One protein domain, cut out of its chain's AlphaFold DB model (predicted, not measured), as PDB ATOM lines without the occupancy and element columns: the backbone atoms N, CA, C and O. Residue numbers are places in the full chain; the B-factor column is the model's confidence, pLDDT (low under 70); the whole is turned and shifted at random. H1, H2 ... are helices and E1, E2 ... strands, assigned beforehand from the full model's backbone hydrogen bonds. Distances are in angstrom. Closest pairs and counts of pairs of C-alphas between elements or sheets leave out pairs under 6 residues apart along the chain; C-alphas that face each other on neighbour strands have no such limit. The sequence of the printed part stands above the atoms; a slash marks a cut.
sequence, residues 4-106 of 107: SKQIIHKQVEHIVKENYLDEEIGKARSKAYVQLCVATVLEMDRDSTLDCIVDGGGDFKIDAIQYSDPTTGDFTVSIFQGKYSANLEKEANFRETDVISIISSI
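What this domain is: This is residues 4 to 106 of the 107 residues of an uncharacterized protein of Candidatus Thiomargarita nelsonii (UniProt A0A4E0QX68). Two helices, H1 and H2, cross nearly at right angles, and the two-stranded hairpin E1 and E2 has its base by H2; H3 is set off at the far end of a long link. The 103 printed residues run H1 H2 E1 E2 H3, mostly helix by class, with under half in named elements. The whole is compact, radius of gyration of the C-alphas 14.3 A, spanning 43 by 32 by 27 A.

Where its parts are: H1, residues 4 to 19, begins at C-alpha 4 (148.006, 142.307, 245.633) and is 22.7 A long. H2, residues 25 to 41, is 24.0 A long. E1 is residues 64 to 67 and E2 77 to 80. H3, residues 96 to 105, is 14.6 A long and ends at C-alpha 105 (133.086, 135.561, 218.113).

How they stand to each other: H1 and H2 touch, closest C-alphas Val 12 and Ala 32 at 5.4 A, only just about perpendicular at 71 degrees. The closest C-alphas of H2 and E1, Val 34 and Ala 64, are 7.1 A apart. E1 and E2 are antiparallel, with N 66 and O 78 within hydrogen-bond range at 2.9 A. H3 is apart from H1, H2 and E1. In H1, H2 and H3 every O i to N i+4 pair is within hydrogen-bond range.

The domain as a whole: The printed part has no cut. The links H2 to E1 and E2 to H3 are long. Residues 56 to 59 have pLDDT under 70.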
ATOM      1  N   SER A   4     147.923 142.352 247.095       91.69
ATOM      2  CA  SER A   4     148.006 142.307 245.633       91.69
ATOM      3  C   SER A   4     146.758 142.902 244.980       91.69
ATOM      4  O   SER A   4     146.875 143.726 244.075       91.69
ATOM      5  N   LYS A   5     145.562 142.579 245.498       92.00
ATOM      6  CA  LYS A   5     144.302 143.177 245.020       92.00
ATOM      7  C   LYS A   5     144.307 144.707 245.179       92.00
ATOM      8  O   LYS A   5     143.851 145.415 244.289       92.00
ATOM      9  N   GLN A   6     144.865 145.222 246.278       94.12
ATOM     10  CA  GLN A   6     144.965 146.666 246.538       94.12
ATOM     11  C   GLN A   6     145.952 147.379 245.604       94.12
ATOM     12  O   GLN A   6     145.689 148.500 245.174       94.12
ATOM     13  N   ILE A   7     147.084 146.747 245.284       96.06
ATOM     14  CA  ILE A   7     148.069 147.309 244.350       96.06
ATOM     15  C   ILE A   7     147.460 147.425 242.951       96.06
ATOM     16  O   ILE A   7     147.492 148.509 242.370       96.06
ATOM     17  N   ILE A   8     146.837 146.349 242.459       95.31
ATOM     18  CA  ILE A   8     146.155 146.338 241.156       95.31
ATOM     19  C   ILE A   8     145.056 147.403 241.130       95.31
ATOM     20  O   ILE A   8     144.990 148.197 240.198       95.31
ATOM     21  N   HIS A   9     144.235 147.487 242.182       96.50
ATOM     22  CA  HIS A   9     143.184 148.499 242.282       96.50
ATOM     23  C   HIS A   9     143.734 149.926 242.148       96.50
ATOM     24  O   HIS A   9     143.212 150.717 241.370       96.50
ATOM     25  N   LYS A  10     144.827 150.257 242.844       97.25
ATOM     26  CA  LYS A  10     145.455 151.585 242.737       97.25
ATOM     27  C   LYS A  10     145.990 151.880 241.336       97.25
ATOM     28  O   LYS A  10     145.896 153.023 240.898       97.25
ATOM     29  N   GLN A  11     146.541 150.882 240.645       97.25
ATOM     30  CA  GLN A  11     146.980 151.035 239.254       97.25
ATOM     31  C   GLN A  11     145.793 151.298 238.323       97.25
ATOM     32  O   GLN A  11     145.869 152.198 237.495       97.25
ATOM     33  N   VAL A  12     144.675 150.593 238.518       97.56
ATOM     34  CA  VAL A  12     143.424 150.852 237.789       97.56
ATOM     35  C   VAL A  12     142.944 152.284 238.026       97.56
ATOM     36  O   VAL A  12     142.689 152.999 237.064       97.56
ATOM     37  N   GLU A  13     142.886 152.751 239.279       97.69
ATOM     38  CA  GLU A  13     142.477 154.134 239.580       97.69
ATOM     39  C   GLU A  13     143.409 155.182 238.960       97.69
ATOM     40  O   GLU A  13     142.972 156.281 238.625       97.69
ATOM     41  N   HIS A  14     144.700 154.872 238.840       97.69
ATOM     42  CA  HIS A  14     145.658 155.758 238.192       97.69
ATOM     43  C   HIS A  14     145.393 155.858 236.688       97.69
ATOM     44  O   HIS A  14     145.264 156.970 236.190       97.69
ATOM     45  N   ILE A  15     145.193 154.723 236.011       97.12
ATOM     46  CA  ILE A  15     144.869 154.670 234.578       97.12
ATOM     47  C   ILE A  15     143.530 155.366 234.285       97.12
ATOM     48  O   ILE A  15     143.412 156.095 233.306       97.12
ATOM     49  N   VAL A  16     142.523 155.207 235.153       97.50
ATOM     50  CA  VAL A  16     141.237 155.922 235.023       97.50
ATOM     51  C   VAL A  16     141.443 157.435 234.967       97.50
ATOM     52  O   VAL A  16     140.830 158.105 234.139       97.50
ATOM     53  N   LYS A  17     142.317 157.972 235.824       97.19
ATOM     54  CA  LYS A  17     142.603 159.413 235.873       97.19
ATOM     55  C   LYS A  17     143.349 159.924 234.646       97.19
ATOM     56  O   LYS A  17     143.269 161.115 234.372       97.19
ATOM     57  N   GLU A  18     144.090 159.058 233.966       95.56
ATOM     58  CA  GLU A  18     144.862 159.414 232.776       95.56
ATOM     59  C   GLU A  18     143.996 159.338 231.513       95.56
ATOM     60  O   GLU A  18     144.011 160.270 230.715       95.56
ATOM     61  N   ASN A  19     143.192 158.277 231.370       94.81
ATOM     62  CA  ASN A  19     142.629 157.895 230.069       94.81
ATOM     63  C   ASN A  19     141.091 157.869 230.002       94.81
ATOM     64  O   ASN A  19     140.540 157.803 228.907       94.81
ATOM     65  N   TYR A  20     140.375 157.890 231.137       95.00
ATOM     66  CA  TYR A  20     138.926 157.617 231.171       95.00
ATOM     67  C   TYR A  20     138.133 158.585 232.065       95.00
ATOM     68  O   TYR A  20     137.156 158.187 232.697       95.00
ATOM     69  N   LEU A  21     138.548 159.856 232.138       93.75
ATOM     70  CA  LEU A  21     137.916 160.871 232.998       93.75
ATOM     71  C   LEU A  21     136.454 161.174 232.636       93.75
ATOM     72  O   LEU A  21     135.675 161.521 233.522       93.75
ATOM     73  N   ASP A  22     136.090 161.023 231.361       94.38
ATOM     74  CA  ASP A  22     134.752 161.341 230.844       94.38
ATOM     75  C   ASP A  22     133.782 160.142 230.872       94.38
ATOM     76  O   ASP A  22     132.620 160.258 230.482       94.38
ATOM     77  N   GLU A  23     134.244 158.975 231.329       92.75
ATOM     78  CA  GLU A  23     133.452 157.747 231.396       92.75
ATOM     79  C   GLU A  23     132.798 157.568 232.774       92.75
ATOM     80  O   GLU A  23     133.309 158.003 233.809       92.75
ATOM     81  N   GLU A  24     131.667 156.858 232.818       94.88
ATOM     82  CA  GLU A  24     131.073 156.429 234.090       94.88
ATOM     83  C   GLU A  24     132.086 155.574 234.868       94.88
ATOM     84  O   GLU A  24     132.727 154.693 234.299       94.88
ATOM     85  N   ILE A  25     132.249 155.824 236.172       94.81
ATOM     86  CA  ILE A  25     133.369 155.286 236.959       94.81
ATOM     87  C   ILE A  25     133.467 153.752 236.932       94.81
ATOM     88  O   ILE A  25     134.571 153.204 236.926       94.81
ATOM     89  N   GLY A  26     132.340 153.037 236.911       92.81
ATOM     90  CA  GLY A  26     132.305 151.586 236.759       92.81
ATOM     91  C   GLY A  26     132.867 151.135 235.412       92.81
ATOM     92  O   GLY A  26     133.760 150.281 235.374       92.81
ATOM     93  N   LYS A  27     132.395 151.745 234.321       91.94
ATOM     94  CA  LYS A  27     132.895 151.499 232.958       91.94
ATOM     95  C   LYS A  27     134.371 151.887 232.810       91.94
ATOM     96  O   LYS A  27     135.155 151.082 232.309       91.94
ATOM     97  N   ALA A  28     134.762 153.054 233.321       95.50
ATOM     98  CA  ALA A  28     136.134 153.555 233.315       95.50
ATOM     99  C   ALA A  28     137.097 152.565 233.984       95.50
ATOM    100  O   ALA A  28     138.108 152.174 233.405       95.50
ATOM    101  N   ARG A  29     136.749 152.086 235.186       95.94
ATOM    102  CA  ARG A  29     137.546 151.089 235.916       95.94
ATOM    103  C   ARG A  29     137.641 149.758 235.182       95.94
ATOM    104  O   ARG A  29     138.697 149.133 235.203       95.94
ATOM    105  N   SER A  30     136.552 149.318 234.551       93.94
ATOM    106  CA  SER A  30     136.552 148.086 233.760       93.94
ATOM    107  C   SER A  30     137.517 148.187 232.578       93.94
ATOM    108  O   SER A  30     138.367 147.313 232.419       93.94
ATOM    109  N   LYS A  31     137.449 149.281 231.807       95.38
ATOM    110  CA  LYS A  31     138.370 149.550 230.691       95.38
ATOM    111  C   LYS A  31     139.822 149.654 231.156       95.38
ATOM    112  O   LYS A  31     140.684 148.964 230.624       95.38
ATOM    113  N   ALA A  32     140.083 150.430 232.207       96.88
ATOM    114  CA  ALA A  32     141.417 150.587 232.781       96.88
ATOM    115  C   ALA A  32     142.020 149.263 233.283       96.88
ATOM    116  O   ALA A  32     143.217 149.022 233.124       96.88
ATOM    117  N   TYR A  33     141.203 148.381 233.866       96.50
ATOM    118  CA  TYR A  33     141.653 147.047 234.261       96.50
ATOM    119  C   TYR A  33     142.031 146.184 233.054       96.50
ATOM    120  O   TYR A  33     143.075 145.537 233.075       96.50
ATOM    121  N   VAL A  34     141.226 146.208 231.989       96.31
ATOM    122  CA  VAL A  34     141.537 145.493 230.744       96.31
ATOM    123  C   VAL A  34     142.811 146.048 230.107       96.31
ATOM    124  O   VAL A  34     143.685 145.261 229.759       96.31
ATOM    125  N   GLN A  35     142.975 147.372 230.046       97.38
ATOM    126  CA  GLN A  35     144.196 148.025 229.557       97.38
ATOM    127  C   GLN A  35     145.437 147.543 230.319       97.38
ATOM    128  O   GLN A  35     146.427 147.139 229.712       97.38
ATOM    129  N   LEU A  36     145.362 147.491 231.654       97.50
ATOM    130  CA  LEU A  36     146.438 146.958 232.489       97.50
ATOM    131  C   LEU A  36     146.744 145.484 232.175       97.50
ATOM    132  O   LEU A  36     147.914 145.099 232.124       97.50
ATOM    133  N   CYS A  37     145.717 144.656 231.954       97.19
ATOM    134  CA  CYS A  37     145.890 143.256 231.570       97.19
ATOM    135  C   CYS A  37     146.572 143.108 230.206       97.19
ATOM    136  O   CYS A  37     147.510 142.324 230.106       97.19
ATOM    137  N   VAL A  38     146.146 143.863 229.190       97.69
ATOM    138  CA  VAL A  38     146.764 143.844 227.852       97.69
ATOM    139  C   VAL A  38     148.238 144.229 227.953       97.69
ATOM    140  O   VAL A  38     149.094 143.476 227.493       97.69
ATOM    141  N   ALA A  39     148.543 145.335 228.638       97.50
ATOM    142  CA  ALA A  39     149.914 145.815 228.816       97.50
ATOM    143  C   ALA A  39     150.797 144.773 229.511       97.50
ATOM    144  O   ALA A  39     151.924 144.525 229.098       97.50
ATOM    145  N   THR A  40     150.263 144.117 230.543       96.88
ATOM    146  CA  THR A  40     151.015 143.125 231.320       96.88
ATOM    147  C   THR A  40     151.215 141.817 230.555       96.88
ATOM    148  O   THR A  40     152.307 141.265 230.577       96.88
ATOM    149  N   VAL A  41     150.170 141.294 229.906       97.00
ATOM    150  CA  VAL A  41     150.206 139.978 229.240       97.00
ATOM    151  C   VAL A  41     150.986 140.027 227.929       97.00
ATOM    152  O   VAL A  41     151.671 139.062 227.606       97.00
ATOM    153  N   LEU A  42     150.878 141.127 227.182       96.25
ATOM    154  CA  LEU A  42     151.566 141.304 225.900       96.25
ATOM    155  C   LEU A  42     152.878 142.091 226.022       96.25
ATOM    156  O   LEU A  42     153.501 142.371 225.002       96.25
ATOM    157  N   GLU A  43     153.276 142.465 227.242       96.44
ATOM    158  CA  GLU A  43     154.466 143.284 227.524       96.44
ATOM    159  C   GLU A  43     154.505 144.589 226.702       96.44
ATOM    160  O   GLU A  43     155.551 145.045 226.241       96.44
ATOM    161  N   MET A  44     153.331 145.195 226.514       95.25
ATOM    162  CA  MET A  44     153.150 146.427 225.751       95.25
ATOM    163  C   MET A  44     153.228 147.660 226.648       95.25
ATOM    164  O   MET A  44     152.851 147.631 227.823       95.25
ATOM    165  N   ASP A  45     153.656 148.778 226.064       94.31
ATOM    166  CA  ASP A  45     153.575 150.071 226.730       94.31
ATOM    167  C   ASP A  45     152.113 150.474 226.989       94.31
ATOM    168  O   ASP A  45     151.230 150.244 226.156       94.31
ATOM    169  N   ARG A  46     151.857 151.091 228.150       88.50
ATOM    170  CA  ARG A  46     150.497 151.428 228.587       88.50
ATOM    171  C   ARG A  46     149.787 152.363 227.613       88.50
ATOM    172  O   ARG A  46     148.601 152.140 227.366       88.50
ATOM    173  N   ASP A  47     150.480 153.322 227.014       90.88
ATOM    174  CA  ASP A  47     149.854 154.275 226.095       90.88
ATOM    175  C   ASP A  47     149.412 153.566 224.809       90.88
ATOM    176  O   ASP A  47     148.290 153.749 224.345       90.88
ATOM    177  N   SER A  48     150.241 152.645 224.304       92.62
ATOM    178  CA  SER A  48     149.938 151.864 223.093       92.62
ATOM    179  C   SER A  48     148.764 150.895 223.275       92.62
ATOM    180  O   SER A  48     148.122 150.502 222.305       92.62
ATOM    181  N   THR A  49     148.464 150.486 224.511       95.19
ATOM    182  CA  THR A  49     147.346 149.562 224.776       95.19
ATOM    183  C   THR A  49     145.972 150.210 224.740       95.19
ATOM    184  O   THR A  49     144.978 149.489 224.672       95.19
ATOM    185  N   LEU A  50     145.893 151.544 224.762       94.62
ATOM    186  CA  LEU A  50     144.619 152.250 224.659       94.62
ATOM    187  C   LEU A  50     143.915 151.931 223.331       94.62
ATOM    188  O   LEU A  50     142.711 151.684 223.327       94.62
ATOM    189  N   ASP A  51     144.688 151.822 222.249       93.81
ATOM    190  CA  ASP A  51     144.201 151.490 220.905       93.81
ATOM    191  C   ASP A  51     143.635 150.065 220.802       93.81
ATOM    192  O   ASP A  51     142.908 149.743 219.864       93.81
ATOM    193  N   CYS A  52     143.946 149.193 221.767       95.56
ATOM    194  CA  CYS A  52     143.410 147.835 221.815       95.56
ATOM    195  C   CYS A  52     142.013 147.773 222.450       95.56
ATOM    196  O   CYS A  52     141.328 146.762 222.292       95.56
ATOM    197  N   ILE A  53     141.601 148.792 223.212       95.06
ATOM    198  CA  ILE A  53     140.389 148.750 224.039       95.06
ATOM    199  C   ILE A  53     139.145 148.932 223.179       95.06
ATOM    200  O   ILE A  53     139.009 149.900 222.435       95.06
ATOM    201  N   VAL A  54     138.194 148.014 223.331       91.00
ATOM    202  CA  VAL A  54     136.930 148.027 222.595       91.00
ATOM    203  C   VAL A  54     135.840 148.655 223.457       91.00
ATOM    204  O   VAL A  54     135.694 148.354 224.644       91.00
ATOM    205  N   ASP A  55     135.022 149.517 222.855       80.88
ATOM    206  CA  ASP A  55     133.789 149.969 223.488       80.88
ATOM    207  C   ASP A  55     132.746 148.843 223.465       80.88
ATOM    208  O   ASP A  55     132.053 148.607 222.474       80.88
ATOM    209  N   GLY A  56     132.657 148.116 224.580       63.44
ATOM    210  CA  GLY A  56     131.704 147.030 224.793       63.44
ATOM    211  C   GLY A  56     130.256 147.526 224.809       63.44
ATOM    212  O   GLY A  56     129.700 147.817 225.865       63.44
ATOM    213  N   GLY A  57     129.647 147.621 223.627       58.97
ATOM    214  CA  GLY A  57     128.226 147.933 223.436       58.97
ATOM    215  C   GLY A  57     127.479 146.946 222.531       58.97
ATOM    216  O   GLY A  57     126.251 146.936 222.548       58.97
ATOM    217  N   GLY A  58     128.191 146.094 221.780       55.69
ATOM    218  CA  GLY A  58     127.607 145.172 220.800       55.69
ATOM    219  C   GLY A  58     128.276 143.791 220.775       55.69
ATOM    220  O   GLY A  58     129.401 143.632 220.317       55.69
ATOM    221  N   ASP A  59     127.534 142.802 221.264       61.31
ATOM    222  CA  ASP A  59     127.450 141.410 220.792       61.31
ATOM    223  C   ASP A  59     128.527 140.335 221.024       61.31
ATOM    224  O   ASP A  59     128.171 139.169 220.872       61.31
ATOM    225  N   PHE A  60     129.744 140.602 221.517       71.25
ATOM    226  CA  PHE A  60     130.699 139.482 221.746       71.25
ATOM    227  C   PHE A  60     131.445 139.449 223.080       71.25
ATOM    228  O   PHE A  60     132.194 138.506 223.332       71.25
ATOM    229  N   LYS A  61     131.197 140.424 223.969       82.44
ATOM    230  CA  LYS A  61     131.889 140.559 225.271       82.44
ATOM    231  C   LYS A  61     133.418 140.613 225.146       82.44
ATOM    232  O   LYS A  61     134.129 140.177 226.045       82.44
ATOM    233  N   ILE A  62     133.908 141.114 224.017       89.38
ATOM    234  CA  ILE A  62     135.322 141.399 223.809       89.38
ATOM    235  C   ILE A  62     135.587 142.797 224.358       89.38
ATOM    236  O   ILE A  62     134.917 143.746 223.956       89.38
ATOM    237  N   ASP A  63     136.566 142.904 225.249       92.31
ATOM    238  CA  ASP A  63     136.942 144.166 225.884       92.31
ATOM    239  C   ASP A  63     138.242 144.745 225.304       92.31
ATOM    240  O   ASP A  63     138.472 145.951 225.401       92.31
ATOM    241  N   ALA A  64     139.086 143.912 224.682       94.62
ATOM    242  CA  ALA A  64     140.217 144.375 223.884       94.62
ATOM    243  C   ALA A  64     140.611 143.394 222.773       94.62
ATOM    244  O   ALA A  64     140.439 142.178 222.910       94.62
ATOM    245  N   ILE A  65     141.179 143.932 221.693       94.12
ATOM    246  CA  ILE A  65     141.751 143.177 220.575       94.12
ATOM    247  C   ILE A  65     143.122 143.762 220.248       94.12
ATOM    248  O   ILE A  65     143.260 144.966 220.062       94.12
ATOM    249  N   GLN A  66     144.124 142.899 220.132       95.25
ATOM    250  CA  GLN A  66     145.442 143.246 219.615       95.25
ATOM    251  C   GLN A  66     145.790 142.292 218.475       95.25
ATOM    252  O   GLN A  66     145.455 141.112 218.535       95.25
ATOM    253  N   TYR A  67     146.457 142.785 217.437       92.88
ATOM    254  CA  TYR A  67     146.988 141.947 216.368       92.88
ATOM    255  C   TYR A  67     148.443 142.308 216.072       92.88
ATOM    256  O   TYR A  67     148.829 143.477 216.146       92.88
ATOM    257  N   SER A  68     149.270 141.304 215.782       90.38
ATOM    258  CA  SER A  68     150.638 141.531 215.311       90.38
ATOM    259  C   SER A  68     150.637 142.035 213.865       90.38
ATOM    260  O   SER A  68     149.621 141.955 213.177       90.38
ATOM    261  N   ASP A  69     151.780 142.535 213.395       87.38
ATOM    262  CA  ASP A  69     151.923 143.039 212.026       87.38
ATOM    263  C   ASP A  69     151.447 141.993 210.988       87.38
ATOM    264  O   ASP A  69     152.001 140.894 210.938       87.38
ATOM    265  N   PRO A  70     150.421 142.294 210.166       84.75
ATOM    266  CA  PRO A  70     149.887 141.358 209.179       84.75
ATOM    267  C   PRO A  70     150.802 141.162 207.963       84.75
ATOM    268  O   PRO A  70     150.575 140.260 207.157       84.75
ATOM    269  N   THR A  71     151.833 141.993 207.791       85.69
ATOM    270  CA  THR A  71     152.725 141.932 206.624       85.69
ATOM    271  C   THR A  71     153.745 140.794 206.691       85.69
ATOM    272  O   THR A  71     154.370 140.475 205.679       85.69
ATOM    273  N   THR A  72     153.875 140.119 207.837       82.81
ATOM    274  CA  THR A  72     154.803 138.992 208.039       82.81
ATOM    275  C   THR A  72     154.277 137.645 207.528       82.81
ATOM    276  O   THR A  72     154.921 136.618 207.734       82.81
ATOM    277  N   GLY A  73     153.135 137.630 206.832       80.56
ATOM    278  CA  GLY A  73     152.501 136.429 206.278       80.56
ATOM    279  C   GLY A  73     151.540 135.777 207.269       80.56
ATOM    280  O   GLY A  73     150.345 135.715 206.995       80.56
ATOM    281  N   ASP A  74     152.052 135.391 208.439       87.81
ATOM    282  CA  ASP A  74     151.242 134.957 209.578       87.81
ATOM    283  C   ASP A  74     151.191 136.071 210.630       87.81
ATOM    284  O   ASP A  74     152.210 136.704 210.923       87.81
ATOM    285  N   PHE A  75     150.013 136.291 211.217       91.25
ATOM    286  CA  PHE A  75     149.830 137.233 212.318       91.25
ATOM    287  C   PHE A  75     148.990 136.624 213.436       91.25
ATOM    288  O   PHE A  75     148.124 135.780 213.219       91.25
ATOM    289  N   THR A  76     149.277 137.053 214.658       92.12
ATOM    290  CA  THR A  76     148.569 136.626 215.862       92.12
ATOM    291  C   THR A  76     147.503 137.648 216.206       92.12
ATOM    292  O   THR A  76     147.779 138.845 216.175       92.12
ATOM    293  N   VAL A  77     146.312 137.176 216.574       93.12
ATOM    294  CA  VAL A  77     145.250 138.004 217.155       93.12
ATOM    295  C   VAL A  77     145.045 137.585 218.606       93.12
ATOM    296  O   VAL A  77     144.747 136.426 218.891       93.12
ATOM    297  N   SER A  78     145.188 138.541 219.516       94.38
ATOM    298  CA  SER A  78     144.950 138.389 220.948       94.38
ATOM    299  C   SER A  78     143.614 139.037 221.305       94.38
ATOM    300  O   SER A  78     143.425 140.234 221.090       94.38
ATOM    301  N   ILE A  79     142.686 138.259 221.863       93.44
ATOM    302  CA  ILE A  79     141.358 138.725 222.286       93.44
ATOM    303  C   ILE A  79     141.274 138.651 223.806       93.44
ATOM    304  O   ILE A  79     141.578 137.617 224.402       93.44
ATOM    305  N   PHE A  80     140.822 139.736 224.428       93.19
ATOM    306  CA  PHE A  80     140.681 139.839 225.874       93.19
ATOM    307  C   PHE A  80     139.220 140.030 226.256       93.19
ATOM    308  O   PHE A  80     138.528 140.895 225.720       93.19
ATOM    309  N   GLN A  81     138.790 139.262 227.253       91.50
ATOM    310  CA  GLN A  81     137.633 139.589 228.073       91.50
ATOM    311  C   GLN A  81     138.112 139.765 229.513       91.50
ATOM    312  O   GLN A  81     138.732 138.870 230.093       91.50
ATOM    313  N   GLY A  82     137.825 140.923 230.094       91.25
ATOM    314  CA  GLY A  82     138.150 141.251 231.470       91.25
ATOM    315  C   GLY A  82     136.935 141.172 232.378       91.25
ATOM    316  O   GLY A  82     135.780 141.280 231.970       91.25
ATOM    317  N   LYS A  83     137.196 141.002 233.672       90.25
ATOM    318  CA  LYS A  83     136.165 141.137 234.693       90.25
ATOM    319  C   LYS A  83     136.743 141.809 235.915       90.25
ATOM    320  O   LYS A  83     137.587 141.252 236.609       90.25
ATOM    321  N   TYR A  84     136.249 143.008 236.177       92.81
ATOM    322  CA  TYR A  84     136.696 143.823 237.286       92.81
ATOM    323  C   TYR A  84     135.581 144.007 238.317       92.81
ATOM    324  O   TYR A  84     134.414 144.208 237.974       92.81
ATOM    325  N   SER A  85     135.937 143.965 239.602       91.12
ATOM    326  CA  SER A  85     135.037 144.360 240.682       91.12
ATOM    327  C   SER A  85     135.729 145.336 241.616       91.12
ATOM    328  O   SER A  85     136.782 145.035 242.166       91.12
ATOM    329  N   ALA A  86     135.093 146.485 241.853       88.06
ATOM    330  CA  ALA A  86     135.543 147.432 242.869       88.06
ATOM    331  C   ALA A  86     135.374 146.881 244.300       88.06
ATOM    332  O   ALA A  86     136.036 147.344 245.225       88.06
ATOM    333  N   ASN A  87     134.517 145.869 244.494       91.25
ATOM    334  CA  ASN A  87     134.498 145.098 245.732       91.25
ATOM    335  C   ASN A  87     135.571 144.006 245.647       91.25
ATOM    336  O   ASN A  87     135.324 142.925 245.120       91.25
ATOM    337  N   LEU A  88     136.757 144.294 246.181       88.62
ATOM    338  CA  LEU A  88     137.919 143.403 246.095       88.62
ATOM    339  C   LEU A  88     137.755 142.085 246.876       88.62
ATOM    340  O   LEU A  88     138.509 141.139 246.651       88.62
ATOM    341  N   GLU A  89     136.769 141.994 247.768       88.25
ATOM    342  CA  GLU A  89     136.435 140.763 248.498       88.25
ATOM    343  C   GLU A  89     135.362 139.929 247.772       88.25
ATOM    344  O   GLU A  89     135.057 138.811 248.180       88.25
ATOM    345  N   LYS A  90     134.783 140.450 246.681       87.56
ATOM    346  CA  LYS A  90     133.820 139.717 245.861       87.56
ATOM    347  C   LYS A  90     134.545 138.739 244.945       87.56
ATOM    348  O   LYS A  90     135.364 139.134 244.121       87.56
ATOM    349  N   GLU A  91     134.132 137.481 245.006       81.62
ATOM    350  CA  GLU A  91     134.480 136.486 243.998       81.62
ATOM    351  C   GLU A  91     133.540 136.639 242.795       81.62
ATOM    352  O   GLU A  91     132.312 136.603 242.917       81.62
ATOM    353  N   ALA A  92     134.116 136.892 241.623       83.38
ATOM    354  CA  ALA A  92     133.377 137.256 240.423       83.38
ATOM    355  C   ALA A  92     133.848 136.405 239.237       83.38
ATOM    356  O   ALA A  92     134.514 136.891 238.333       83.38
ATOM    357  N   ASN A  93     133.464 135.130 239.231       86.75
ATOM    358  CA  ASN A  93     133.895 134.164 238.217       86.75
ATOM    359  C   ASN A  93     133.234 134.404 236.851       86.75
ATOM    360  O   ASN A  93     132.122 134.940 236.772       86.75
ATOM    361  N   PHE A  94     133.898 133.983 235.774       89.19
ATOM    362  CA  PHE A  94     133.278 133.867 234.453       89.19
ATOM    363  C   PHE A  94     132.290 132.700 234.437       89.19
ATOM    364  O   PHE A  94     132.574 131.635 234.987       89.19
ATOM    365  N   ARG A  95     131.118 132.895 233.827       89.69
ATOM    366  CA  ARG A  95     130.175 131.796 233.583       89.69
ATOM    367  C   ARG A  95     130.565 131.084 232.295       89.69
ATOM    368  O   ARG A  95     131.139 131.697 231.400       89.69
ATOM    369  N   GLU A  96     130.151 129.831 232.151       91.62
ATOM    370  CA  GLU A  96     130.330 129.061 230.914       91.62
ATOM    371  C   GLU A  96     129.812 129.819 229.679       91.62
ATOM    372  O   GLU A  96     130.511 129.948 228.679       91.62
ATOM    373  N   THR A  97     128.631 130.433 229.787       89.31
ATOM    374  CA  THR A  97     128.037 131.249 228.716       89.31
ATOM    375  C   THR A  97     128.875 132.470 228.337       89.31
ATOM    376  O   THR A  97     128.725 132.997 227.241       89.31
ATOM    377  N   ASP A  98     129.699 132.984 229.254       86.19
ATOM    378  CA  ASP A  98     130.598 134.100 228.958       86.19
ATOM    379  C   ASP A  98     131.773 133.596 228.102       86.19
ATOM    380  O   ASP A  98     132.039 134.167 227.051       86.19
ATOM    381  N   VAL A  99     132.360 132.448 228.457       87.88
ATOM    382  CA  VAL A  99     133.453 131.811 227.700       87.88
ATOM    383  C   VAL A  99     133.007 131.363 226.302       87.88
ATOM    384  O   VAL A  99     133.685 131.646 225.316       87.88
ATOM    385  N   ILE A 100     131.844 130.708 226.191       89.38
ATOM    386  CA  ILE A 100     131.286 130.273 224.897       89.38
ATOM    387  C   ILE A 100     131.051 131.469 223.964       89.38
ATOM    388  O   ILE A 100     131.270 131.357 222.757       89.38
ATOM    389  N   SER A 101     130.631 132.614 224.514       85.12
ATOM    390  CA  SER A 101     130.386 133.839 223.746       85.12
ATOM    391  C   SER A 101     131.653 134.352 223.066       85.12
ATOM    392  O   SER A 101     131.592 134.676 221.885       85.12
ATOM    393  N   ILE A 102     132.791 134.379 223.776       86.06
ATOM    394  CA  ILE A 102     134.075 134.767 223.170       86.06
ATOM    395  C   ILE A 102     134.475 133.752 222.101       86.06
ATOM    396  O   ILE A 102     134.833 134.127 221.000       86.06
ATOM    397  N   ILE A 103     134.406 132.448 222.383       86.75
ATOM    398  CA  ILE A 103     134.829 131.435 221.398       86.75
ATOM    399  C   ILE A 103     134.000 131.545 220.109       86.75
ATOM    400  O   ILE A 103     134.515 131.325 219.015       86.75
ATOM    401  N   SER A 104     132.720 131.893 220.235       86.94
ATOM    402  CA  SER A 104     131.813 132.050 219.098       86.94
ATOM    403  C   SER A 104     132.059 133.327 218.293       86.94
ATOM    404  O   SER A 104     131.616 133.387 217.153       86.94
ATOM    405  N   SER A 105     132.763 134.324 218.838       81.88
ATOM    406  CA  SER A 105     133.086 135.561 218.113       81.88
ATOM    407  C   SER A 105     134.216 135.397 217.095       81.88
ATOM    408  O   SER A 105     134.409 136.264 216.248       81.88
ATOM    409  N   ILE A 106     134.958 134.289 217.181       82.25
ATOM    410  CA  ILE A 106     136.126 133.968 216.346       82.25
ATOM    411  C   ILE A 106     135.765 132.905 215.285       82.25
ATOM    412  O   ILE A 106     136.644 132.362 214.620       82.25
TER     413      ILE A 106